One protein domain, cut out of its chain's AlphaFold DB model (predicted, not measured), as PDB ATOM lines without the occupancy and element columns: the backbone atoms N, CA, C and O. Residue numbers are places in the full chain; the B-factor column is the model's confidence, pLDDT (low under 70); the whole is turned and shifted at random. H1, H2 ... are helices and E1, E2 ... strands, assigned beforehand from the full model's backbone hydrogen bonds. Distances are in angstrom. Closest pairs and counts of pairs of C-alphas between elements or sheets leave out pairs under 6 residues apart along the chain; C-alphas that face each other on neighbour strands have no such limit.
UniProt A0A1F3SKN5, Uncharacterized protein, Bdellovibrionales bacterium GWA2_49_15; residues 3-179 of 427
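This is residues 3 to 179 of the 427 residues of an uncharacterized protein of Bdellovibrionales bacterium GWA2_49_15 (UniProt A0A1F3SKN5). One long, twisted sheet of eleven strands is curled like part of a barrel and folded at E1 into two leaves that face each other, E10 E9 E8 E7 E6 E5 and E2 E3 E4 E11, with the short helix H2 in the curl. On the sheet's other face, H3 covers E8 and E9, and H1 packs on E5 of one leaf and E11 of the other. The printed part has 177 residues, with three named helices and eleven named strands in the chain order H1 E1 E2 E3 E4 H2 E5 E6 E7 E8 E9 E10 H3 E11; the sheet is mixed and the class is mixed, helices and strands. It is compact, with a radius of gyration of the C-alphas of 15.5 A and spans of 44 by 38 by 35 A.

E10 is residues 141 to 144, E9 131 to 135, E8 118 to 126 (27.0 A), E7 106 to 115 (29.3 A), E6 96 to 103 (23.4 A), E5 84 to 91, E1 20 to 27, E2 31 to 38, E3 40 to 47, E4 53 to 58 and E11 171 to 175. H1 is residues 3 to 17, 21.4 A long, from C-alpha 3 at (-12.849, -27.308, -27.655); H2 is 73 to 80; H3 is 147 to 163, 25.1 A. E11 ends with C-alpha 175 at (-6.655, -36.951, -14.718).

The sheet runs E10 E9 E8 E7 E6 E5 E1 E2 E3 E4 E11, with E10 and E11 as edge strands. It holds two meanders, each strand the antiparallel neighbour of the one before: E1 to E4 and E5 to E10. The hairpin E7 and E8 has N 111 and O 122 at 2.8 A. E1 bends by 66 degrees at residue 23; its pairing is staggered, with E5 over its residues 20 to 21, N 85 and O 20 at 2.9 A, within hydrogen-bond range, and with E2 over its residues 21 to 27, N 23 and O 35 at 2.8 A. E4 and E11 are parallel at 12 degrees, N 172 and O 53 at 2.9 A. H2 touches E1, closest C-alphas Val 25 and Arg 77 at 5.8 A. H3, on the opposite face, runs along the strands at a height of 8.3 A over the sheet. H1, on the same face as H3, touches E5, closest C-alphas Asn 14 and Gln 87 at 5.6 A, and E11, closest C-alphas Ser 9 and Ile 173 at 6.4 A. E5 and E11 are only just apart, at 8.2 A. In H1, H2 and H3 every O i to N i+4 pair is within hydrogen-bond range.

The C-alphas farthest apart, those of Ser 145 and Leu 178, are 45.1 A apart. The printed part has no cut; the link E4 to H2, 14 residues, is long. The mean pLDDT of the printed part is 79.2, and residues 63 to 71 and 175 to 179 are among those under 70.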
ATOM      1  N   SER A   3     -12.552 -28.143 -28.840       53.19
ATOM      2  CA  SER A   3     -12.849 -27.308 -27.655       53.19
ATOM      3  C   SER A   3     -13.742 -27.987 -26.601       53.19
ATOM      4  O   SER A   3     -13.693 -27.636 -25.420       53.19
ATOM      5  N   ASP A   4     -14.538 -28.985 -26.999       60.97
ATOM      6  CA  ASP A   4     -15.494 -29.644 -26.097       60.97
ATOM      7  C   ASP A   4     -14.803 -30.564 -25.081       60.97
ATOM      8  O   ASP A   4     -15.227 -30.652 -23.931       60.97
ATOM      9  N   SER A   5     -13.683 -31.186 -25.466       76.06
ATOM     10  CA  SER A   5     -12.943 -32.118 -24.602       76.06
ATOM     11  C   SER A   5     -12.301 -31.438 -23.383       76.06
ATOM     12  O   SER A   5     -12.374 -31.961 -22.266       76.06
ATOM     13  N   LEU A   6     -11.716 -30.246 -23.565       78.12
ATOM     14  CA  LEU A   6     -11.106 -29.479 -22.476       78.12
ATOM     15  C   LEU A   6     -12.178 -28.917 -21.540       78.12
ATOM     16  O   LEU A   6     -12.035 -28.998 -20.322       78.12
ATOM     17  N   SER A   7     -13.273 -28.408 -22.109       81.31
ATOM     18  CA  SER A   7     -14.410 -27.873 -21.354       81.31
ATOM     19  C   SER A   7     -15.050 -28.947 -20.467       81.31
ATOM     20  O   SER A   7     -15.267 -28.719 -19.278       81.31
ATOM     21  N   GLN A   8     -15.270 -30.152 -21.004       83.38
ATOM     22  CA  GLN A   8     -15.750 -31.302 -20.228       83.38
ATOM     23  C   GLN A   8     -14.759 -31.704 -19.128       83.38
ATOM     24  O   GLN A   8     -15.153 -31.879 -17.973       83.38
ATOM     25  N   SER A   9     -13.466 -31.777 -19.451       85.00
ATOM     26  CA  SER A   9     -12.417 -32.099 -18.475       85.00
ATOM     27  C   SER A   9     -12.340 -31.066 -17.344       85.00
ATOM     28  O   SER A   9     -12.146 -31.427 -16.184       85.00
ATOM     29  N   LEU A  10     -12.556 -29.781 -17.647       86.81
ATOM     30  CA  LEU A  10     -12.581 -28.699 -16.664       86.81
ATOM     31  C   LEU A  10     -13.787 -28.801 -15.724       86.81
ATOM     32  O   LEU A  10     -13.649 -28.564 -14.523       86.81
ATOM     33  N   ILE A  11     -14.956 -29.184 -16.244       87.19
ATOM     34  CA  ILE A  11     -16.155 -29.424 -15.429       87.19
ATOM     35  C   ILE A  11     -15.885 -30.556 -14.431       87.19
ATOM     36  O   ILE A  11     -16.100 -30.379 -13.230       87.19
ATOM     37  N   VAL A  12     -15.352 -31.686 -14.905       87.56
ATOM     38  CA  VAL A  12     -15.020 -32.843 -14.058       87.56
ATOM     39  C   VAL A  12     -13.944 -32.487 -13.025       87.56
ATOM     40  O   VAL A  12     -14.043 -32.872 -11.855       87.56
ATOM     41  N   LEU A  13     -12.930 -31.713 -13.419       86.94
ATOM     42  CA  LEU A  13     -11.893 -31.227 -12.513       86.94
ATOM     43  C   LEU A  13     -12.489 -30.350 -11.402       86.94
ATOM     44  O   LEU A  13     -12.228 -30.587 -10.224       86.94
ATOM     45  N   ASN A  14     -13.333 -29.378 -11.750       90.56
ATOM     46  CA  ASN A  14     -13.973 -28.489 -10.778       90.56
ATOM     47  C   ASN A  14     -14.898 -29.236  -9.813       90.56
ATOM     48  O   ASN A  14     -14.900 -28.942  -8.618       90.56
ATOM     49  N   GLN A  15     -15.625 -30.248 -10.291       87.62
ATOM     50  CA  GLN A  15     -16.412 -31.129  -9.426       87.62
ATOM     51  C   GLN A  15     -15.528 -31.861  -8.404       87.62
ATOM     52  O   GLN A  15     -15.881 -31.936  -7.230       87.62
ATOM     53  N   ASN A  16     -14.351 -32.336  -8.825       86.44
ATOM     54  CA  ASN A  16     -13.397 -33.040  -7.964       86.44
ATOM     55  C   ASN A  16     -12.634 -32.150  -6.976       86.44
ATOM     56  O   ASN A  16     -12.061 -32.671  -6.016       86.44
ATOM     57  N   LEU A  17     -12.580 -30.844  -7.232       86.62
ATOM     58  CA  LEU A  17     -11.877 -29.861  -6.404       86.62
ATOM     59  C   LEU A  17     -12.805 -29.100  -5.454       86.62
ATOM     60  O   LEU A  17     -12.324 -28.410  -4.552       86.62
ATOM     61  N   LYS A  18     -14.123 -29.215  -5.639       83.50
ATOM     62  CA  LYS A  18     -15.119 -28.506  -4.838       83.50
ATOM     63  C   LYS A  18     -14.927 -28.817  -3.354       83.50
ATOM     64  O   LYS A  18     -14.990 -29.973  -2.954       83.50
ATOM     65  N   ASN A  19     -14.745 -27.783  -2.531       84.56
ATOM     66  CA  ASN A  19     -14.536 -27.883  -1.078       84.56
ATOM     67  C   ASN A  19     -13.233 -28.598  -0.657       84.56
ATOM     68  O   ASN A  19     -13.120 -29.070   0.477       84.56
ATOM     69  N   CYS A  20     -12.217 -28.652  -1.523       91.19
ATOM     70  CA  CYS A  20     -10.888 -29.138  -1.152       91.19
ATOM     71  C   CYS A  20     -10.094 -28.079  -0.373       91.19
ATOM     72  O   CYS A  20      -9.843 -26.988  -0.883       91.19
ATOM     73  N   LEU A  21      -9.624 -28.416   0.832       94.50
ATOM     74  CA  LEU A  21      -8.762 -27.541   1.633       94.50
ATOM     75  C   LEU A  21      -7.293 -27.659   1.205       94.50
ATOM     76  O   LEU A  21      -6.730 -28.756   1.231       94.50
ATOM     77  N   ILE A  22      -6.633 -26.534   0.928       94.62
ATOM     78  CA  ILE A  22      -5.192 -26.491   0.643       94.62
ATOM     79  C   ILE A  22      -4.406 -26.580   1.959       94.62
ATOM     80  O   ILE A  22      -4.302 -25.614   2.715       94.62
ATOM     81  N   LYS A  23      -3.808 -27.739   2.254       91.44
ATOM     82  CA  LYS A  23      -3.010 -27.956   3.478       91.44
ATOM     83  C   LYS A  23      -1.561 -27.500   3.328       91.44
ATOM     84  O   LYS A  23      -0.983 -26.951   4.269       91.44
ATOM     85  N   GLN A  24      -0.951 -27.774   2.177       89.31
ATOM     86  CA  GLN A  24       0.463 -27.499   1.914       89.31
ATOM     87  C   GLN A  24       0.678 -27.097   0.454       89.31
ATOM     88  O   GLN A  24      -0.069 -27.509  -0.427       89.31
ATOM     89  N   VAL A  25       1.730 -26.313   0.220       89.31
ATOM     90  CA  VAL A  25       2.172 -25.895  -1.114       89.31
ATOM     91  C   VAL A  25       3.633 -26.288  -1.289       89.31
ATOM     92  O   VAL A  25       4.505 -25.888  -0.498       89.31
ATOM     93  N   PHE A  26       3.893 -27.084  -2.319       84.75
ATOM     94  CA  PHE A  26       5.213 -27.556  -2.703       84.75
ATOM     95  C   PHE A  26       5.641 -26.940  -4.026       84.75
ATOM     96  O   PHE A  26       4.824 -26.618  -4.887       84.75
ATOM     97  N   SER A  27       6.951 -26.800  -4.177       82.31
ATOM     98  CA  SER A  27       7.571 -26.328  -5.399       82.31
ATOM     99  C   SER A  27       8.489 -27.422  -5.926       82.31
ATOM    100  O   SER A  27       9.423 -27.852  -5.244       82.31
ATOM    101  N   TYR A  28       8.176 -27.875  -7.131       77.06
ATOM    102  CA  TYR A  28       8.978 -28.774  -7.942       77.06
ATOM    103  C   TYR A  28       9.458 -28.006  -9.183       77.06
ATOM    104  O   TYR A  28       8.902 -26.950  -9.498       77.06
ATOM    105  N   PRO A  29      10.467 -28.507  -9.916       72.69
ATOM    106  CA  PRO A  29      11.017 -27.793 -11.062       72.69
ATOM    107  C   PRO A  29       9.976 -27.425 -12.118       72.69
ATOM    108  O   PRO A  29       9.933 -26.291 -12.589       72.69
ATOM    109  N   HIS A  30       9.119 -28.392 -12.449       74.56
ATOM    110  CA  HIS A  30       8.112 -28.279 -13.500       74.56
ATOM    111  C   HIS A  30       6.711 -28.003 -12.973       74.56
ATOM    112  O   HIS A  30       5.833 -27.712 -13.773       74.56
ATOM    113  N   TYR A  31       6.488 -28.097 -11.658       81.12
ATOM    114  CA  TYR A  31       5.147 -28.028 -11.084       81.12
ATOM    115  C   TYR A  31       5.104 -27.224  -9.786       81.12
ATOM    116  O   TYR A  31       5.907 -27.414  -8.871       81.12
ATOM    117  N   LEU A  32       4.109 -26.346  -9.676       87.00
ATOM    118  CA  LEU A  32       3.600 -25.874  -8.394       87.00
ATOM    119  C   LEU A  32       2.554 -26.888  -7.921       87.00
ATOM    120  O   LEU A  32       1.599 -27.152  -8.642       87.00
ATOM    121  N   VAL A  33       2.736 -27.461  -6.732       89.19
ATOM    122  CA  VAL A  33       1.878 -28.555  -6.253       89.19
ATOM    123  C   VAL A  33       1.133 -28.145  -4.998       89.19
ATOM    124  O   VAL A  33       1.744 -27.762  -3.998       89.19
ATOM    125  N   LEU A  34      -0.190 -28.261  -5.037       92.44
ATOM    126  CA  LEU A  34      -1.080 -27.991  -3.915       92.44
ATOM    127  C   LEU A  34      -1.543 -29.320  -3.318       92.44
ATOM    128  O   LEU A  34      -2.165 -30.131  -3.997       92.44
ATOM    129  N   ALA A  35      -1.236 -29.547  -2.041       91.94
ATOM    130  CA  ALA A  35      -1.754 -30.687  -1.296       91.94
ATOM    131  C   ALA A  35      -3.160 -30.359  -0.794       91.94
ATOM    132  O   ALA A  35      -3.336 -29.523   0.100       91.94
ATOM    133  N   LEU A  36      -4.139 -31.031  -1.380       93.19
ATOM    134  CA  LEU A  36      -5.560 -30.865  -1.144       93.19
ATOM    135  C   LEU A  36      -6.079 -31.937  -0.185       93.19
ATOM    136  O   LEU A  36      -5.594 -33.071  -0.165       93.19
ATOM    137  N   HIS A  37      -7.075 -31.572   0.615       90.62
ATOM    138  CA  HIS A  37      -7.717 -32.478   1.556       90.62
ATOM    139  C   HIS A  37      -9.240 -32.335   1.517       90.62
ATOM    140  O   HIS A  37      -9.770 -31.269   1.834       90.62
ATOM    141  N   GLN A  38      -9.926 -33.432   1.190       85.69
ATOM    142  CA  GLN A  38     -11.388 -33.560   1.210       85.69
ATOM    143  C   GLN A  38     -11.756 -35.003   1.580       85.69
ATOM    144  O   GLN A  38     -12.066 -35.827   0.724       85.69
ATOM    145  N   GLY A  39     -11.575 -35.366   2.852       83.88
ATOM    146  CA  GLY A  39     -11.682 -36.755   3.331       83.88
ATOM    147  C   GLY A  39     -10.529 -37.672   2.886       83.88
ATOM    148  O   GLY A  39     -10.106 -38.533   3.646       83.88
ATOM    149  N   ARG A  40      -9.957 -37.447   1.695       86.00
ATOM    150  CA  ARG A  40      -8.731 -38.077   1.180       86.00
ATOM    151  C   ARG A  40      -7.715 -37.010   0.760       86.00
ATOM    152  O   ARG A  40      -8.084 -35.863   0.490       86.00
ATOM    153  N   LYS A  41      -6.432 -37.382   0.732       87.81
ATOM    154  CA  LYS A  41      -5.346 -36.522   0.235       87.81
ATOM    155  C   LYS A  41      -5.306 -36.590  -1.288       87.81
ATOM    156  O   LYS A  41      -5.332 -37.681  -1.845       87.81
ATOM    157  N   ARG A  42      -5.225 -35.428  -1.928       89.25
ATOM    158  CA  ARG A  42      -5.026 -35.270  -3.371       89.25
ATOM    159  C   ARG A  42      -3.943 -34.228  -3.617       89.25
ATOM    160  O   ARG A  42      -3.689 -33.380  -2.761       89.25
ATOM    161  N   TYR A  43      -3.314 -34.268  -4.777       88.75
ATOM    162  CA  TYR A  43      -2.255 -33.353  -5.169       88.75
ATOM    163  C   TYR A  43      -2.607 -32.745  -6.521       88.75
ATOM    164  O   TYR A  43      -2.749 -33.451  -7.515       88.75
ATOM    165  N   LEU A  44      -2.776 -31.426  -6.535       90.00
ATOM    166  CA  LEU A  44      -3.019 -30.653  -7.746       90.00
ATOM    167  C   LEU A  44      -1.690 -30.092  -8.243       90.00
ATOM    168  O   LEU A  44      -1.058 -29.292  -7.551       90.00
ATOM    169  N   TYR A  45      -1.278 -30.512  -9.430       87.38
ATOM    170  CA  TYR A  45      -0.042 -30.130 -10.090       87.38
ATOM    171  C   TYR A  45      -0.347 -29.089 -11.170       87.38
ATOM    172  O   TYR A  45      -1.049 -29.363 -12.139       87.38
ATOM    173  N   LEU A  46       0.209 -27.891 -11.007       87.81
ATOM    174  CA  LEU A  46       0.130 -26.797 -11.973       87.81
ATOM    175  C   LEU A  46       1.486 -26.659 -12.665       87.81
ATOM    176  O   LEU A  46       2.484 -26.390 -11.992       87.81
ATOM    177  N   SER A  47       1.540 -26.885 -13.977       81.56
ATOM    178  CA  SER A  47       2.802 -26.858 -14.731       81.56
ATOM    179  C   SER A  47       3.485 -25.476 -14.726       81.56
ATOM    180  O   SER A  47       2.848 -24.441 -14.553       81.56
ATOM    181  N   ARG A  48       4.809 -25.445 -14.910       75.94
ATOM    182  CA  ARG A  48       5.654 -24.234 -14.884       75.94
ATOM    183  C   ARG A  48       6.358 -23.965 -16.224       75.94
ATOM    184  O   ARG A  48       7.469 -23.442 -16.251       75.94
ATOM    185  N   GLY A  49       5.709 -24.300 -17.342       66.62
ATOM    186  CA  GLY A  49       6.261 -24.123 -18.694       66.62
ATOM    187  C   GLY A  49       7.326 -25.170 -19.026       66.62
ATOM    188  O   GLY A  49       7.555 -26.077 -18.228       66.62
ATOM    189  N   LYS A  50       7.979 -25.061 -20.197       59.66
ATOM    190  CA  LYS A  50       8.869 -26.061 -20.855       59.66
ATOM    191  C   LYS A  50       8.301 -27.484 -21.035       59.66
ATOM    192  O   LYS A  50       8.497 -28.078 -22.090       59.66
ATOM    193  N   SER A  51       7.622 -28.040 -20.040       56.47
ATOM    194  CA  SER A  51       6.549 -29.024 -20.174       56.47
ATOM    195  C   SER A  51       5.278 -28.293 -20.615       56.47
ATOM    196  O   SER A  51       5.081 -27.145 -20.216       56.47
ATOM    197  N   ALA A  52       4.441 -28.921 -21.441       62.94
ATOM    198  CA  ALA A  52       3.180 -28.337 -21.900       62.94
ATOM    199  C   ALA A  52       2.346 -27.760 -20.737       62.94
ATOM    200  O   ALA A  52       2.435 -28.246 -19.606       62.94
ATOM    201  N   ALA A  53       1.559 -26.723 -21.026       72.44
ATOM    202  CA  ALA A  53       0.704 -26.060 -20.056       72.44
ATOM    203  C   ALA A  53      -0.411 -27.016 -19.596       72.44
ATOM    204  O   ALA A  53      -1.434 -27.162 -20.256       72.44
ATOM    205  N   ALA A  54      -0.181 -27.704 -18.482       79.06
ATOM    206  CA  ALA A  54      -1.024 -28.793 -18.012       79.06
ATOM    207  C   ALA A  54      -1.455 -28.617 -16.552       79.06
ATOM    208  O   ALA A  54      -0.688 -28.132 -15.705       79.06
ATOM    209  N   ILE A  55      -2.674 -29.071 -16.264       85.44
ATOM    210  CA  ILE A  55      -3.185 -29.295 -14.911       85.44
ATOM    211  C   ILE A  55      -3.293 -30.799 -14.693       85.44
ATOM    212  O   ILE A  55      -3.977 -31.468 -15.465       85.44
ATOM    213  N   LEU A  56      -2.660 -31.315 -13.635       84.25
ATOM    214  CA  LEU A  56      -2.835 -32.709 -13.224       84.25
ATOM    215  C   LEU A  56      -3.409 -32.811 -11.818       84.25
ATOM    216  O   LEU A  56      -3.014 -32.065 -10.921       84.25
ATOM    217  N   LEU A  57      -4.313 -33.762 -11.619       85.88
ATOM    218  CA  LEU A  57      -4.837 -34.120 -10.307       85.88
ATOM    219  C   LEU A  57      -4.510 -35.585 -10.022       85.88
ATOM    220  O   LEU A  57      -4.969 -36.462 -10.746       85.88
ATOM    221  N   ASP A  58      -3.758 -35.823  -8.950       84.69
ATOM    222  CA  ASP A  58      -3.308 -37.157  -8.543       84.69
ATOM    223  C   ASP A  58      -3.659 -37.428  -7.070       84.69
ATOM    224  O   ASP A  58      -3.898 -36.506  -6.280       84.69
ATOM    225  N   ASN A  59      -3.675 -38.696  -6.674       83.69
ATOM    226  CA  ASN A  59      -3.800 -39.126  -5.284       83.69
ATOM    227  C   ASN A  59      -2.428 -39.334  -4.626       83.69
ATOM    228  O   ASN A  59      -2.318 -39.250  -3.398       83.69
ATOM    229  N   GLU A  60      -1.378 -39.550  -5.420       79.69
ATOM    230  CA  GLU A  60      -0.030 -39.796  -4.918       79.69
ATOM    231  C   GLU A  60       0.851 -38.546  -4.913       79.69
ATOM    232  O   GLU A  60       0.728 -37.616  -5.720       79.69
ATOM    233  N   LYS A  61       1.754 -38.510  -3.931       76.06
ATOM    234  CA  LYS A  61       2.727 -37.435  -3.786       76.06
ATOM    235  C   LYS A  61       3.998 -37.806  -4.525       76.06
ATOM    236  O   LYS A  61       4.560 -38.864  -4.270       76.06
ATOM    237  N   LEU A  62       4.530 -36.865  -5.294       70.38
ATOM    238  CA  LEU A  62       5.862 -37.008  -5.865       70.38
ATOM    239  C   LEU A  62       6.971 -37.221  -4.811       70.38
ATOM    240  O   LEU A  62       6.940 -36.623  -3.727       70.38
ATOM    241  N   GLU A  63       7.984 -38.019  -5.160       61.69
ATOM    242  CA  GLU A  63       9.143 -38.279  -4.302       61.69
ATOM    243  C   GLU A  63       9.963 -37.018  -3.984       61.69
ATOM    244  O   GLU A  63      10.118 -36.091  -4.785       61.69
ATOM    245  N   ARG A  64      10.531 -36.992  -2.771       50.47
ATOM    246  CA  ARG A  64      11.132 -35.802  -2.143       50.47
ATOM    247  C   ARG A  64      12.412 -35.303  -2.825       50.47
ATOM    248  O   ARG A  64      12.766 -34.142  -2.626       50.47
ATOM    249  N   ILE A  65      13.076 -36.144  -3.621       48.84
ATOM    250  CA  ILE A  65      14.405 -35.897  -4.215       48.84
ATOM    251  C   ILE A  65      14.412 -34.651  -5.128       48.84
ATOM    252  O   ILE A  65      15.449 -34.036  -5.347       48.84
ATOM    253  N   THR A  66      13.245 -34.213  -5.605       53.47
ATOM    254  CA  THR A  66      13.094 -33.117  -6.576       53.47
ATOM    255  C   THR A  66      12.584 -31.800  -5.977       53.47
ATOM    256  O   THR A  66      12.280 -30.863  -6.716       53.47
ATOM    257  N   ARG A  67      12.444 -31.687  -4.649       54.25
ATOM    258  CA  ARG A  67      11.868 -30.482  -4.030       54.25
ATOM    259  C   ARG A  67      12.862 -29.316  -4.045       54.25
ATOM    260  O   ARG A  67      13.959 -29.429  -3.508       54.25
ATOM    261  N   HIS A  68      12.427 -28.169  -4.565       59.34
ATOM    262  CA  HIS A  68      13.194 -26.921  -4.551       59.34
ATOM    263  C   HIS A  68      12.474 -25.853  -3.727       59.34
ATOM    264  O   HIS A  68      11.269 -25.649  -3.892       59.34
ATOM    265  N   ASP A  69      13.207 -25.134  -2.875       56.28
ATOM    266  CA  ASP A  69      12.696 -23.908  -2.262       56.28
ATOM    267  C   ASP A  69      12.867 -22.743  -3.247       56.28
ATOM    268  O   ASP A  69      13.946 -22.208  -3.487       56.28
ATOM    269  N   ASP A  70      11.755 -22.430  -3.901       65.75
ATOM    270  CA  ASP A  70      11.592 -21.370  -4.889       65.75
ATOM    271  C   ASP A  70      11.406 -20.003  -4.220       65.75
ATOM    272  O   ASP A  70      10.745 -19.913  -3.183       65.75
ATOM    273  N   LYS A  71      11.910 -18.932  -4.853       69.38
ATOM    274  CA  LYS A  71      11.741 -17.534  -4.419       69.38
ATOM    275  C   LYS A  71      10.293 -17.226  -4.027       69.38
ATOM    276  O   LYS A  71      10.065 -16.583  -3.008       69.38
ATOM    277  N   TYR A  72       9.322 -17.719  -4.796       77.44
ATOM    278  CA  TYR A  72       7.909 -17.398  -4.586       77.44
ATOM    279  C   TYR A  72       7.120 -18.468  -3.820       77.44
ATOM    280  O   TYR A  72       5.945 -18.251  -3.528       77.44
ATOM    281  N   VAL A  73       7.720 -19.602  -3.414       82.38
ATOM    282  CA  VAL A  73       6.963 -20.657  -2.700       82.38
ATOM    283  C   VAL A  73       6.393 -20.163  -1.378       82.38
ATOM    284  O   VAL A  73       5.294 -20.555  -0.994       82.38
ATOM    285  N   HIS A  74       7.123 -19.291  -0.684       79.94
ATOM    286  CA  HIS A  74       6.658 -18.688   0.561       79.94
ATOM    287  C   HIS A  74       5.465 -17.763   0.325       79.94
ATOM    288  O   HIS A  74       4.526 -17.795   1.115       79.94
ATOM    289  N   VAL A  75       5.451 -17.044  -0.800       82.25
ATOM    290  CA  VAL A  75       4.325 -16.191  -1.188       82.25
ATOM    291  C   VAL A  75       3.105 -17.030  -1.567       82.25
ATOM    292  O   VAL A  75       2.013 -16.808  -1.057       82.25
ATOM    293  N   PHE A  76       3.268 -18.087  -2.369       86.25
ATOM    294  CA  PHE A  76       2.148 -18.997  -2.643       86.25
ATOM    295  C   PHE A  76       1.592 -19.619  -1.356       86.25
ATOM    296  O   PHE A  76       0.381 -19.778  -1.215       86.25
ATOM    297  N   ARG A  77       2.457 -19.943  -0.382       86.25
ATOM    298  CA  ARG A  77       2.021 -20.432   0.934       86.25
ATOM    299  C   ARG A  77       1.252 -19.368   1.716       86.25
ATOM    300  O   ARG A  77       0.278 -19.746   2.354       86.25
ATOM    301  N   SER A  78       1.656 -18.097   1.693       83.75
ATOM    302  CA  SER A  78       0.959 -17.045   2.447       83.75
ATOM    303  C   SER A  78      -0.413 -16.705   1.865       83.75
ATOM    304  O   SER A  78      -1.306 -16.357   2.627       83.75
ATOM    305  N   PHE A  79      -0.601 -16.852   0.552       85.94
ATOM    306  CA  PHE A  79      -1.877 -16.556  -0.109       85.94
ATOM    307  C   PHE A  79      -2.827 -17.754  -0.207       85.94
ATOM    308  O   PHE A  79      -4.031 -17.567  -0.142       85.94
ATOM    309  N   LEU A  80      -2.325 -18.976  -0.410       88.81
ATOM    310  CA  LEU A  80      -3.183 -20.122  -0.753       88.81
ATOM    311  C   LEU A  80      -3.394 -21.098   0.408       88.81
ATOM    312  O   LEU A  80      -4.408 -21.796   0.461       88.81
ATOM    313  N   LYS A  81      -2.430 -21.210   1.329       90.25
ATOM    314  CA  LYS A  81      -2.490 -22.222   2.390       90.25
ATOM    315  C   LYS A  81      -3.659 -21.928   3.329       90.25
ATOM    316  O   LYS A  81      -3.751 -20.856   3.911       90.25
ATOM    317  N   GLY A  82      -4.491 -22.937   3.559       88.44
ATOM    318  CA  GLY A  82      -5.630 -22.854   4.467       88.44
ATOM    319  C   GLY A  82      -6.922 -22.361   3.820       88.44
ATOM    320  O   GLY A  82      -7.924 -22.313   4.530       88.44
ATOM    321  N   LEU A  83      -6.920 -22.042   2.521       91.81
ATOM    322  CA  LEU A  83      -8.120 -21.711   1.751       91.81
ATOM    323  C   LEU A  83      -8.729 -22.954   1.090       91.81
ATOM    324  O   LEU A  83      -8.041 -23.957   0.866       91.81
ATOM    325  N   PHE A  84     -10.019 -22.878   0.770       93.12
ATOM    326  CA  PHE A  84     -10.716 -23.891  -0.016       93.12
ATOM    327  C   PHE A  84     -10.651 -23.550  -1.500       93.12
ATOM    328  O   PHE A  84     -10.852 -22.399  -1.880       93.12
ATOM    329  N   VAL A  85     -10.400 -24.550  -2.343       93.31
ATOM    330  CA  VAL A  85     -10.503 -24.394  -3.796       93.31
ATOM    331  C   VAL A  85     -11.980 -24.264  -4.168       93.31
ATOM    332  O   VAL A  85     -12.777 -25.157  -3.873       93.31
ATOM    333  N   LYS A  86     -12.342 -23.149  -4.810       91.06
ATOM    334  CA  LYS A  86     -13.703 -22.896  -5.299       91.06
ATOM    335  C   LYS A  86     -13.865 -23.391  -6.727       91.06
ATOM    336  O   LYS A  86     -14.771 -24.167  -7.015       91.06
ATOM    337  N   GLN A  87     -12.990 -22.915  -7.609       90.81
ATOM    338  CA  GLN A  87     -13.016 -23.237  -9.029       90.81
ATOM    339  C   GLN A  87     -11.668 -22.954  -9.688       90.81
ATOM    340  O   GLN A  87     -10.894 -22.108  -9.230       90.81
ATOM    341  N   ILE A  88     -11.441 -23.626 -10.805       91.62
ATOM    342  CA  ILE A  88     -10.415 -23.338 -11.790       91.62
ATOM    343  C   ILE A  88     -11.116 -22.894 -13.071       91.62
ATOM    344  O   ILE A  88     -12.064 -23.540 -13.523       91.62
ATOM    345  N   THR A  89     -10.649 -21.802 -13.662       90.00
ATOM    346  CA  THR A  89     -11.066 -21.350 -14.990       90.00
ATOM    347  C   THR A  89      -9.879 -21.357 -15.940       90.00
ATOM    348  O   THR A  89      -8.726 -21.204 -15.528       90.00
ATOM    349  N   ILE A  90     -10.168 -21.580 -17.218       88.12
ATOM    350  CA  ILE A  90      -9.177 -21.635 -18.286       88.12
ATOM    351  C   ILE A  90      -9.599 -20.650 -19.368       88.12
ATOM    352  O   ILE A  90     -10.758 -20.643 -19.774       88.12
ATOM    353  N   ASP A  91      -8.654 -19.838 -19.825       85.06
ATOM    354  CA  ASP A  91      -8.814 -18.952 -20.971       85.06
ATOM    355  C   ASP A  91      -7.795 -19.358 -22.043       85.06
ATOM    356  O   ASP A  91      -6.587 -19.136 -21.898       85.06
ATOM    357  N   GLU A  92      -8.284 -19.999 -23.105       80.00
ATOM    358  CA  GLU A  92      -7.453 -20.480 -24.213       80.00
ATOM    359  C   GLU A  92      -6.844 -19.330 -25.027       80.00
ATOM    360  O   GLU A  92      -5.718 -19.457 -25.512       80.00
ATOM    361  N   ASN A  93      -7.538 -18.191 -25.130       77.75
ATOM    362  CA  ASN A  93      -7.065 -17.037 -25.897       77.75
ATOM    363  C   ASN A  93      -5.856 -16.396 -25.213       77.75
ATOM    364  O   ASN A  93      -4.874 -16.037 -25.866       77.75
ATOM    365  N   LEU A  94      -5.909 -16.291 -23.884       73.50
ATOM    366  CA  LEU A  94      -4.830 -15.722 -23.078       73.50
ATOM    367  C   LEU A  94      -3.767 -16.747 -22.665       73.50
ATOM    368  O   LEU A  94      -2.731 -16.361 -22.114       73.50
ATOM    369  N   GLY A  95      -4.003 -18.037 -22.920       80.06
ATOM    370  CA  GLY A  95      -3.149 -19.112 -22.424       80.06
ATOM    371  C   GLY A  95      -3.087 -19.097 -20.895       80.06
ATOM    372  O   GLY A  95      -2.000 -19.192 -20.330       80.06
ATOM    373  N   MET A  96      -4.222 -18.884 -20.226       87.25
ATOM    374  CA  MET A  96      -4.288 -18.585 -18.797       87.25
ATOM    375  C   MET A  96      -5.064 -19.654 -18.020       87.25
ATOM    376  O   MET A  96      -6.131 -20.094 -18.437       87.25
ATOM    377  N   ILE A  97      -4.553 -20.013 -16.842       89.25
ATOM    378  CA  ILE A  97      -5.261 -20.792 -15.819       89.25
ATOM    379  C   ILE A  97      -5.473 -19.895 -14.605       89.25
ATOM    380  O   ILE A  97      -4.502 -19.347 -14.089       89.25
ATOM    381  N   ALA A  98      -6.702 -19.782 -14.105       90.31
ATOM    382  CA  ALA A  98      -6.996 -19.064 -12.870       90.31
ATOM    383  C   ALA A  98      -7.574 -20.008 -11.812       90.31
ATOM    384  O   ALA A  98      -8.599 -20.649 -12.021       90.31
ATOM    385  N   LEU A  99      -6.912 -20.083 -10.661       93.06
ATOM    386  CA  LEU A  99      -7.335 -20.837  -9.488       93.06
ATOM    387  C   LEU A  99      -7.939 -19.873  -8.466       93.06
ATOM    388  O   LEU A  99      -7.229 -19.046  -7.891       93.06
ATOM    389  N   VAL A 100      -9.238 -20.012  -8.206       92.44
ATOM    390  CA  VAL A 100      -9.968 -19.223  -7.209       92.44
ATOM    391  C   VAL A 100     -10.064 -20.013  -5.911       92.44
ATOM    392  O   VAL A 100     -10.599 -21.125  -5.884       92.44
ATOM    393  N   CYS A 101      -9.578 -19.414  -4.830       92.31
ATOM    394  CA  CYS A 101      -9.622 -19.970  -3.486       92.31
ATOM    395  C   CYS A 101     -10.352 -19.020  -2.534       92.31
ATOM    396  O   CYS A 101     -10.208 -17.801  -2.635       92.31
ATOM    397  N   GLU A 102     -11.111 -19.564  -1.586       91.75
ATOM    398  CA  GLU A 102     -11.842 -18.757  -0.609       91.75
ATOM    399  C   GLU A 102     -11.910 -19.397   0.777       91.75
ATOM    400  O   GLU A 102     -11.834 -20.618   0.940       91.75
ATOM    401  N   LYS A 103     -12.044 -18.549   1.798       89.19
ATOM    402  CA  LYS A 103     -12.414 -18.939   3.158       89.19
ATOM    403  C   LYS A 103     -13.047 -17.749   3.874       89.19
ATOM    404  O   LYS A 103     -12.363 -16.778   4.190       89.19
ATOM    405  N   GLY A 104     -14.343 -17.839   4.170       85.56
ATOM    406  CA  GLY A 104     -15.085 -16.716   4.746       85.56
ATOM    407  C   GLY A 104     -15.039 -15.508   3.808       85.56
ATOM    408  O   GLY A 104     -15.374 -15.633   2.637       85.56
ATOM    409  N   GLN A 105     -14.575 -14.363   4.310       82.44
ATOM    410  CA  GLN A 105     -14.415 -13.132   3.522       82.44
ATOM    411  C   GLN A 105     -13.071 -13.036   2.781       82.44
ATOM    412  O   GLN A 105     -12.872 -12.113   1.996       82.44
ATOM    413  N   CYS A 106     -12.138 -13.963   3.024       82.50
ATOM    414  CA  CYS A 106     -10.857 -13.994   2.323       82.50
ATOM    415  C   CYS A 106     -11.032 -14.678   0.967       82.50
ATOM    416  O   CYS A 106     -11.364 -15.867   0.916       82.50
ATOM    417  N   ARG A 107     -10.748 -13.959  -0.118       89.25
ATOM    418  CA  ARG A 107     -10.713 -14.510  -1.475       89.25
ATOM    419  C   ARG A 107      -9.337 -14.294  -2.080       89.25
ATOM    420  O   ARG A 107      -8.883 -13.157  -2.160       89.25
ATOM    421  N   SER A 108      -8.706 -15.362  -2.557       90.69
ATOM    422  CA  SER A 108      -7.423 -15.286  -3.254       90.69
ATOM    423  C   SER A 108      -7.511 -15.936  -4.626       90.69
ATOM    424  O   SER A 108      -8.139 -16.982  -4.791       90.69
ATOM    425  N   VAL A 109      -6.886 -15.317  -5.623       91.19
ATOM    426  CA  VAL A 109      -6.884 -15.803  -7.001       91.19
ATOM    427  C   VAL A 109      -5.451 -15.885  -7.507       91.19
ATOM    428  O   VAL A 109      -4.715 -14.900  -7.486       91.19
ATOM    429  N   LEU A 110      -5.057 -17.071  -7.965       92.56
ATOM    430  CA  LEU A 110      -3.789 -17.308  -8.649       92.56
ATOM    431  C   LEU A 110      -4.059 -17.448 -10.145       92.56
ATOM    432  O   LEU A 110      -4.660 -18.434 -10.557       92.56
ATOM    433  N   HIS A 111      -3.570 -16.514 -10.951       90.81
ATOM    434  CA  HIS A 111      -3.541 -16.646 -12.403       90.81
ATOM    435  C   HIS A 111      -2.148 -17.092 -12.848       90.81
ATOM    436  O   HIS A 111      -1.139 -16.577 -12.364       90.81
ATOM    437  N   LEU A 112      -2.095 -18.037 -13.776       89.31
ATOM    438  CA  LEU A 112      -0.895 -18.534 -14.435       89.31
ATOM    439  C   LEU A 112      -1.045 -18.296 -15.932       89.31
ATOM    440  O   LEU A 112      -2.018 -18.756 -16.516       89.31
ATOM    441  N   PHE A 113      -0.087 -17.613 -16.544       86.81
ATOM    442  CA  PHE A 113      -0.089 -17.282 -17.967       86.81
ATOM    443  C   PHE A 113       1.050 -18.012 -18.662       86.81
ATOM    444  O   PHE A 113       2.219 -17.821 -18.316       86.81
ATOM    445  N   TYR A 114       0.705 -18.812 -19.662       84.88
ATOM    446  CA  TYR A 114       1.618 -19.658 -20.416       84.88
ATOM    447  C   TYR A 114       1.882 -19.030 -21.782       84.88
ATOM    448  O   TYR A 114       1.156 -19.253 -22.755       84.88
ATOM    449  N   LYS A 115       2.949 -18.232 -21.854       77.50
ATOM    450  CA  LYS A 115       3.379 -17.549 -23.079       77.50
ATOM    451  C   LYS A 115       4.753 -18.054 -23.505       77.50
ATOM    452  O   LYS A 115       5.671 -18.103 -22.691       77.50
ATOM    453  N   SER A 116       4.885 -18.396 -24.788       73.00
ATOM    454  CA  SER A 116       6.100 -18.951 -25.405       73.00
ATOM    455  C   SER A 116       6.638 -20.187 -24.675       73.00
ATOM    456  O   SER A 116       5.966 -21.209 -24.688       73.00
ATOM    457  N   GLU A 117       7.814 -20.131 -24.045       64.62
ATOM    458  CA  GLU A 117       8.388 -21.224 -23.235       64.62
ATOM    459  C   GLU A 117       8.217 -21.006 -21.719       64.62
ATOM    460  O   GLU A 117       8.631 -21.850 -20.920       64.62
ATOM    461  N   GLY A 118       7.612 -19.882 -21.324       72.00
ATOM    462  CA  GLY A 118       7.614 -19.368 -19.962       72.00
ATOM    463  C   GLY A 118       6.258 -19.337 -19.271       72.00
ATOM    464  O   GLY A 118       5.210 -19.347 -19.917       72.00
ATOM    465  N   VAL A 119       6.293 -19.238 -17.937       82.31
ATOM    466  CA  VAL A 119       5.103 -18.996 -17.111       82.31
ATOM    467  C   VAL A 119       5.262 -17.720 -16.302       82.31
ATOM    468  O   VAL A 119       6.252 -17.532 -15.587       82.31
ATOM    469  N   TYR A 120       4.253 -16.863 -16.409       85.56
ATOM    470  CA  TYR A 120       4.043 -15.713 -15.539       85.56
ATOM    471  C   TYR A 120       2.939 -16.061 -14.548       85.56
ATOM    472  O   TYR A 120       2.014 -16.796 -14.883       85.56
ATOM    473  N   PHE A 121       3.006 -15.521 -13.337       88.19
ATOM    474  CA  PHE A 121       1.908 -15.622 -12.383       88.19
ATOM    475  C   PHE A 121       1.454 -14.254 -11.887       88.19
ATOM    476  O   PHE A 121       2.236 -13.296 -11.847       88.19
ATOM    477  N   LEU A 122       0.189 -14.213 -11.489       88.19
ATOM    478  CA  LEU A 122      -0.475 -13.106 -10.830       88.19
ATOM    479  C   LEU A 122      -1.211 -13.636  -9.613       88.19
ATOM    480  O   LEU A 122      -1.995 -14.576  -9.727       88.19
ATOM    481  N   LEU A 123      -0.981 -13.035  -8.462       88.44
ATOM    482  CA  LEU A 123      -1.568 -13.474  -7.214       88.44
ATOM    483  C   LEU A 123      -2.254 -12.290  -6.549       88.44
ATOM    484  O   LEU A 123      -1.598 -11.312  -6.208       88.44
ATOM    485  N   SER A 124      -3.564 -12.379  -6.371       88.00
ATOM    486  CA  SER A 124      -4.345 -11.380  -5.649       88.00
ATOM    487  C   SER A 124      -5.028 -12.022  -4.449       88.00
ATOM    488  O   SER A 124      -5.410 -13.190  -4.486       88.00
ATOM    489  N   SER A 125      -5.155 -11.275  -3.359       85.50
ATOM    490  CA  SER A 125      -5.937 -11.658  -2.188       85.50
ATOM    491  C   SER A 125      -6.681 -10.448  -1.664       85.50
ATOM    492  O   SER A 125      -6.057  -9.428  -1.406       85.50
ATOM    493  N   GLY A 126      -7.988 -10.562  -1.471       78.88
ATOM    494  CA  GLY A 126      -8.815  -9.529  -0.859       78.88
ATOM    495  C   GLY A 126      -9.442 -10.017   0.441       78.88
ATOM    496  O   GLY A 126     -10.063 -11.081   0.467       78.88
ATOM    497  N   LEU A 127      -9.279  -9.225   1.500       71.62
ATOM    498  CA  LEU A 127     -10.226  -9.108   2.606       71.62
ATOM    499  C   LEU A 127     -11.039  -7.815   2.420       71.62
ATOM    500  O   LEU A 127     -10.678  -6.969   1.602       71.62
ATOM    501  N   ALA A 128     -12.128  -7.661   3.179       63.00
ATOM    502  CA  ALA A 128     -12.973  -6.464   3.134       63.00
ATOM    503  C   ALA A 128     -12.166  -5.159   3.323       63.00
ATOM    504  O   ALA A 128     -12.368  -4.214   2.562       63.00
ATOM    505  N   ASP A 129     -11.188  -5.168   4.237       62.09
ATOM    506  CA  ASP A 129     -10.466  -3.963   4.682       62.09
ATOM    507  C   ASP A 129      -9.003  -3.884   4.212       62.09
ATOM    508  O   ASP A 129      -8.304  -2.908   4.469       62.09
ATOM    509  N   SER A 130      -8.486  -4.935   3.572       74.31
ATOM    510  CA  SER A 130      -7.132  -4.925   3.011       74.31
ATOM    511  C   SER A 130      -6.999  -5.956   1.908       74.31
ATOM    512  O   SER A 130      -7.523  -7.070   1.991       74.31
ATOM    513  N   SER A 131      -6.285  -5.600   0.850       81.00
ATOM    514  CA  SER A 131      -6.001  -6.520  -0.237       81.00
ATOM    515  C   SER A 131      -4.544  -6.442  -0.655       81.00
ATOM    516  O   SER A 131      -3.863  -5.443  -0.446       81.00
ATOM    517  N   LYS A 132      -4.036  -7.550  -1.184       83.94
ATOM    518  CA  LYS A 132      -2.649  -7.706  -1.605       83.94
ATOM    519  C   LYS A 132      -2.595  -8.236  -3.019       83.94
ATOM    520  O   LYS A 132      -3.442  -9.033  -3.428       83.94
ATOM    521  N   TYR A 133      -1.563  -7.838  -3.738       85.44
ATOM    522  CA  TYR A 133      -1.388  -8.139  -5.144       85.44
ATOM    523  C   TYR A 133       0.098  -8.344  -5.457       85.44
ATOM    524  O   TYR A 133       0.950  -7.587  -5.004       85.44
ATOM    525  N   LEU A 134       0.425  -9.387  -6.216       84.00
ATOM    526  CA  LEU A 134       1.777  -9.663  -6.687       84.00
ATOM    527  C   LEU A 134       1.735 -10.183  -8.121       84.00
ATOM    528  O   LEU A 134       1.227 -11.275  -8.390       84.00
ATOM    529  N   ALA A 135       2.378  -9.452  -9.021       84.81
ATOM    530  CA  ALA A 135       2.689  -9.909 -10.367       84.81
ATOM    531  C   ALA A 135       4.149 -10.344 -10.455       84.81
ATOM    532  O   ALA A 135       5.067  -9.618 -10.067       84.81
ATOM    533  N   SER A 136       4.379 -11.509 -11.053       82.69
ATOM    534  CA  SER A 136       5.727 -12.031 -11.301       82.69
ATOM    535  C   SER A 136       6.631 -11.075 -12.087       82.69
ATOM    536  O   SER A 136       7.832 -11.068 -11.849       82.69
ATOM    537  N   TRP A 137       6.090 -10.242 -12.984       77.69
ATOM    538  CA  TRP A 137       6.871  -9.276 -13.768       77.69
ATOM    539  C   TRP A 137       7.016  -7.893 -13.122       77.69
ATOM    540  O   TRP A 137       7.833  -7.107 -13.597       77.69
ATOM    541  N   HIS A 138       6.267  -7.591 -12.060       74.31
ATOM    542  CA  HIS A 138       6.488  -6.395 -11.236       74.31
ATOM    543  C   HIS A 138       7.455  -6.702 -10.085       74.31
ATOM    544  O   HIS A 138       8.298  -5.879  -9.743       74.31
ATOM    545  N   GLY A 139       7.401  -7.925  -9.544       68.12
ATOM    546  CA  GLY A 139       8.379  -8.463  -8.597       68.12
ATOM    547  C   GLY A 139       8.187  -8.048  -7.135       68.12
ATOM    548  O   GLY A 139       8.804  -8.677  -6.275       68.12
ATOM    549  N   ASN A 140       7.317  -7.071  -6.859       71.56
ATOM    550  CA  ASN A 140       7.016  -6.555  -5.523       71.56
ATOM    551  C   ASN A 140       5.563  -6.838  -5.128       71.56
ATOM    552  O   ASN A 140       4.675  -6.865  -5.979       71.56
ATOM    553  N   LEU A 141       5.347  -7.054  -3.830       76.06
ATOM    554  CA  LEU A 141       4.023  -7.184  -3.234       76.06
ATOM    555  C   LEU A 141       3.430  -5.784  -3.019       76.06
ATOM    556  O   LEU A 141       4.034  -4.964  -2.333       76.06
ATOM    557  N   GLU A 142       2.259  -5.529  -3.589       73.31
ATOM    558  CA  GLU A 142       1.512  -4.282  -3.426       73.31
ATOM    559  C   GLU A 142       0.321  -4.512  -2.494       73.31
ATOM    560  O   GLU A 142      -0.371  -5.530  -2.595       73.31
ATOM    561  N   GLU A 143       0.083  -3.573  -1.578       78.50
ATOM    562  CA  GLU A 143      -1.029  -3.613  -0.630       78.50
ATOM    563  C   GLU A 143      -1.986  -2.446  -0.890       78.50
ATOM    564  O   GLU A 143      -1.562  -1.311  -1.108       78.50
ATOM    565  N   PHE A 144      -3.285  -2.728  -0.857       71.69
ATOM    566  CA  PHE A 144      -4.352  -1.767  -1.096       71.69
ATOM    567  C   PHE A 144      -5.324  -1.755   0.085       71.69
ATOM    568  O   PHE A 144      -5.612  -2.788   0.690       71.69
ATOM    569  N   SER A 145      -5.883  -0.579   0.372       67.38
ATOM    570  CA  SER A 145      -6.847  -0.368   1.462       67.38
ATOM    571  C   SER A 145      -8.217  -1.002   1.215       67.38
ATOM    572  O   SER A 145      -8.996  -1.165   2.141       67.38
ATOM    573  N   THR A 146      -8.545  -1.346  -0.031       71.06
ATOM    574  CA  THR A 146      -9.842  -1.934  -0.385       71.06
ATOM    575  C   THR A 146      -9.659  -3.118  -1.322       71.06
ATOM    576  O   THR A 146      -8.716  -3.157  -2.115       71.06
ATOM    577  N   SER A 147     -10.572  -4.088  -1.266       68.06
ATOM    578  CA  SER A 147     -10.595  -5.244  -2.179       68.06
ATOM    579  C   SER A 147     -10.725  -4.838  -3.649       68.06
ATOM    580  O   SER A 147     -10.025  -5.386  -4.501       68.06
ATOM    581  N   LYS A 148     -11.544  -3.816  -3.933       73.44
ATOM    582  CA  LYS A 148     -11.713  -3.253  -5.281       73.44
ATOM    583  C   LYS A 148     -10.390  -2.762  -5.870       73.44
ATOM    584  O   LYS A 148     -10.150  -2.983  -7.050       73.44
ATOM    585  N   GLY A 149      -9.511  -2.172  -5.055       71.00
ATOM    586  CA  GLY A 149      -8.193  -1.705  -5.496       71.00
ATOM    587  C   GLY A 149      -7.331  -2.821  -6.098       71.00
ATOM    588  O   GLY A 149      -6.854  -2.685  -7.224       71.00
ATOM    589  N   ALA A 150      -7.197  -3.956  -5.403       68.75
ATOM    590  CA  ALA A 150      -6.440  -5.097  -5.927       68.75
ATOM    591  C   ALA A 150      -7.120  -5.775  -7.124       68.75
ATOM    592  O   ALA A 150      -6.424  -6.287  -7.999       68.75
ATOM    593  N   GLU A 151      -8.455  -5.796  -7.190       73.56
ATOM    594  CA  GLU A 151      -9.172  -6.324  -8.357       73.56
ATOM    595  C   GLU A 151      -8.922  -5.469  -9.604       73.56
ATOM    596  O   GLU A 151      -8.594  -6.011 -10.660       73.56
ATOM    597  N   THR A 152      -8.997  -4.142  -9.482       76.44
ATOM    598  CA  THR A 152      -8.691  -3.218 -10.581       76.44
ATOM    599  C   THR A 152      -7.224  -3.319 -11.004       76.44
ATOM    600  O   THR A 152      -6.938  -3.391 -12.199       76.44
ATOM    601  N   ALA A 153      -6.292  -3.405 -10.049       72.50
ATOM    602  CA  ALA A 153      -4.871  -3.609 -10.339       72.50
ATOM    603  C   ALA A 153      -4.620  -4.947 -11.055       72.50
ATOM    604  O   ALA A 153      -3.898  -4.996 -12.051       72.50
ATOM    605  N   ALA A 154      -5.278  -6.025 -10.618       74.75
ATOM    606  CA  ALA A 154      -5.188  -7.326 -11.271       74.75
ATOM    607  C   ALA A 154      -5.743  -7.306 -12.700       74.75
ATOM    608  O   ALA A 154      -5.134  -7.886 -13.598       74.75
ATOM    609  N   GLN A 155      -6.855  -6.608 -12.940       82.00
ATOM    610  CA  GLN A 155      -7.407  -6.429 -14.285       82.00
ATOM    611  C   GLN A 155      -6.461  -5.632 -15.189       82.00
ATOM    612  O   GLN A 155      -6.185  -6.059 -16.312       82.00
ATOM    613  N   ALA A 156      -5.911  -4.518 -14.698       79.06
ATOM    614  CA  ALA A 156      -4.931  -3.723 -15.436       79.06
ATOM    615  C   ALA A 156      -3.688  -4.556 -15.790       79.06
ATOM    616  O   ALA A 156      -3.216  -4.537 -16.924       79.06
ATOM    617  N   ALA A 157      -3.213  -5.369 -14.851       77.62
ATOM    618  CA  ALA A 157      -2.081  -6.258 -15.037       77.62
ATOM    619  C   ALA A 157      -2.329  -7.374 -16.063       77.62
ATOM    620  O   ALA A 157      -1.446  -7.685 -16.863       77.62
ATOM    621  N   ILE A 158      -3.535  -7.949 -16.089       81.06
ATOM    622  CA  ILE A 158      -3.952  -8.887 -17.141       81.06
ATOM    623  C   ILE A 158      -3.906  -8.190 -18.510       81.06
ATOM    624  O   ILE A 158      -3.361  -8.742 -19.468       81.06
ATOM    625  N   MET A 159      -4.401  -6.951 -18.603       81.81
ATOM    626  CA  MET A 159      -4.338  -6.168 -19.842       81.81
ATOM    627  C   MET A 159      -2.899  -5.843 -20.267       81.81
ATOM    628  O   MET A 159      -2.593  -5.883 -21.459       81.81
ATOM    629  N   GLU A 160      -1.997  -5.550 -19.327       78.94
ATOM    630  CA  GLU A 160      -0.567  -5.382 -19.619       78.94
ATOM    631  C   GLU A 160       0.032  -6.652 -20.220       78.94
ATOM    632  O   GLU A 160       0.739  -6.594 -21.229       78.94
ATOM    633  N   LEU A 161      -0.275  -7.805 -19.626       74.19
ATOM    634  CA  LEU A 161       0.192  -9.096 -20.106       74.19
ATOM    635  C   LEU A 161      -0.316  -9.382 -21.513       74.19
ATOM    636  O   LEU A 161       0.457  -9.887 -22.323       74.19
ATOM    637  N   ASN A 162      -1.556  -9.016 -21.845       72.81
ATOM    638  CA  ASN A 162      -2.110  -9.179 -23.193       72.81
ATOM    639  C   ASN A 162      -1.297  -8.440 -24.262       72.81
ATOM    640  O   ASN A 162      -1.173  -8.943 -25.375       72.81
ATOM    641  N   LYS A 163      -0.658  -7.317 -23.912       70.69
ATOM    642  CA  LYS A 163       0.233  -6.568 -24.815       70.69
ATOM    643  C   LYS A 163       1.594  -7.246 -25.030       70.69
ATOM    644  O   LYS A 163       2.300  -6.905 -25.975       70.69
ATOM    645  N   ILE A 164       1.990  -8.191 -24.172       67.69
ATOM    646  CA  ILE A 164       3.257  -8.926 -24.300       67.69
ATOM    647  C   ILE A 164       3.141  -9.948 -25.439       67.69
ATOM    648  O   ILE A 164       2.319 -10.869 -25.376       67.69
ATOM    649  N   SER A 165       3.993  -9.799 -26.456       54.69
ATOM    650  CA  SER A 165       4.057 -10.668 -27.634       54.69
ATOM    651  C   SER A 165       4.553 -12.081 -27.292       54.69
ATOM    652  O   SER A 165       5.525 -12.270 -26.561       54.69
ATOM    653  N   GLY A 166       3.875 -13.102 -27.824       63.62
ATOM    654  CA  GLY A 166       4.253 -14.509 -27.666       63.62
ATOM    655  C   GLY A 166       3.103 -15.458 -28.004       63.62
ATOM    656  O   GLY A 166       1.950 -15.145 -27.727       63.62
ATOM    657  N   LYS A 167       3.406 -16.621 -28.598       70.50
ATOM    658  CA  LYS A 167       2.397 -17.665 -28.850       70.50
ATOM    659  C   LYS A 167       1.915 -18.245 -27.516       70.50
ATOM    660  O   LYS A 167       2.747 -18.641 -26.697       70.50
ATOM    661  N   CYS A 168       0.601 -18.301 -27.312       75.88
ATOM    662  CA  CYS A 168      -0.004 -18.993 -26.173       75.88
ATOM    663  C   CYS A 168       0.250 -20.501 -26.298       75.88
ATOM    664  O   CYS A 168       0.138 -21.069 -27.387       75.88
ATOM    665  N   GLN A 169       0.639 -21.147 -25.198       72.81
ATOM    666  CA  GLN A 169       0.784 -22.604 -25.186       72.81
ATOM    667  C   GLN A 169      -0.594 -23.274 -25.186       72.81
ATOM    668  O   GLN A 169      -1.532 -22.774 -24.568       72.81
ATOM    669  N   LYS A 170      -0.708 -24.437 -25.842       75.94
ATOM    670  CA  LYS A 170      -1.923 -25.255 -25.779       75.94
ATOM    671  C   LYS A 170      -2.083 -25.816 -24.365       75.94
ATOM    672  O   LYS A 170      -1.153 -26.439 -23.853       75.94
ATOM    673  N   LEU A 171      -3.254 -25.589 -23.774       77.56
ATOM    674  CA  LEU A 171      -3.596 -26.037 -22.429       77.56
ATOM    675  C   LEU A 171      -4.178 -27.456 -22.458       77.56
ATOM    676  O   LEU A 171      -4.969 -27.785 -23.343       77.56
ATOM    677  N   SER A 172      -3.790 -28.294 -21.497       77.44
ATOM    678  CA  SER A 172      -4.354 -29.633 -21.294       77.44
ATOM    679  C   SER A 172      -4.724 -29.881 -19.829       77.44
ATOM    680  O   SER A 172      -4.135 -29.326 -18.901       77.44
ATOM    681  N   ILE A 173      -5.730 -30.727 -19.616       75.06
ATOM    682  CA  ILE A 173      -6.088 -31.252 -18.296       75.06
ATOM    683  C   ILE A 173      -5.907 -32.761 -18.359       75.06
ATOM    684  O   ILE A 173      -6.465 -33.413 -19.239       75.06
ATOM    685  N   GLU A 174      -5.138 -33.307 -17.426       75.44
ATOM    686  CA  GLU A 174      -4.905 -34.741 -17.307       75.44
ATOM    687  C   GLU A 174      -5.373 -35.226 -15.931       75.44
ATOM    688  O   GLU A 174      -5.039 -34.658 -14.890       75.44
ATOM    689  N   MET A 175      -6.170 -36.291 -15.927       62.44
ATOM    690  CA  MET A 175      -6.655 -36.951 -14.718       62.44
ATOM    691  C   MET A 175      -6.144 -38.392 -14.738       62.44
ATOM    692  O   MET A 175      -6.736 -39.245 -15.394       62.44
ATOM    693  N   SER A 176      -5.011 -38.669 -14.094       58.69
ATOM    694  CA  SER A 176      -4.413 -40.009 -14.093       58.69
ATOM    695  C   SER A 176      -3.595 -40.283 -12.827       58.69
ATOM    696  O   SER A 176      -3.174 -39.357 -12.140       58.69
ATOM    697  N   ASN A 177      -3.384 -41.574 -12.537       48.84
ATOM    698  CA  ASN A 177      -2.556 -42.080 -11.431       48.84
ATOM    699  C   ASN A 177      -1.074 -42.289 -11.816       48.84
ATOM    700  O   ASN A 177      -0.327 -42.875 -11.043       48.84
ATOM    701  N   LEU A 178      -0.621 -41.930 -13.021       49.75
ATOM    702  CA  LEU A 178       0.754 -42.233 -13.443       49.75
ATOM    703  C   LEU A 178       1.127 -41.428 -14.689       49.75
ATOM    704  O   LEU A 178       0.569 -41.656 -15.757       49.75
ATOM    705  N   SER A 179       2.089 -40.507 -14.574       54.44
ATOM    706  CA  SER A 179       2.763 -39.928 -15.754       54.44
ATOM    707  C   SER A 179       4.051 -39.176 -15.404       54.44
ATOM    708  O   SER A 179       5.048 -39.300 -16.115       54.44
TER     709      SER A 179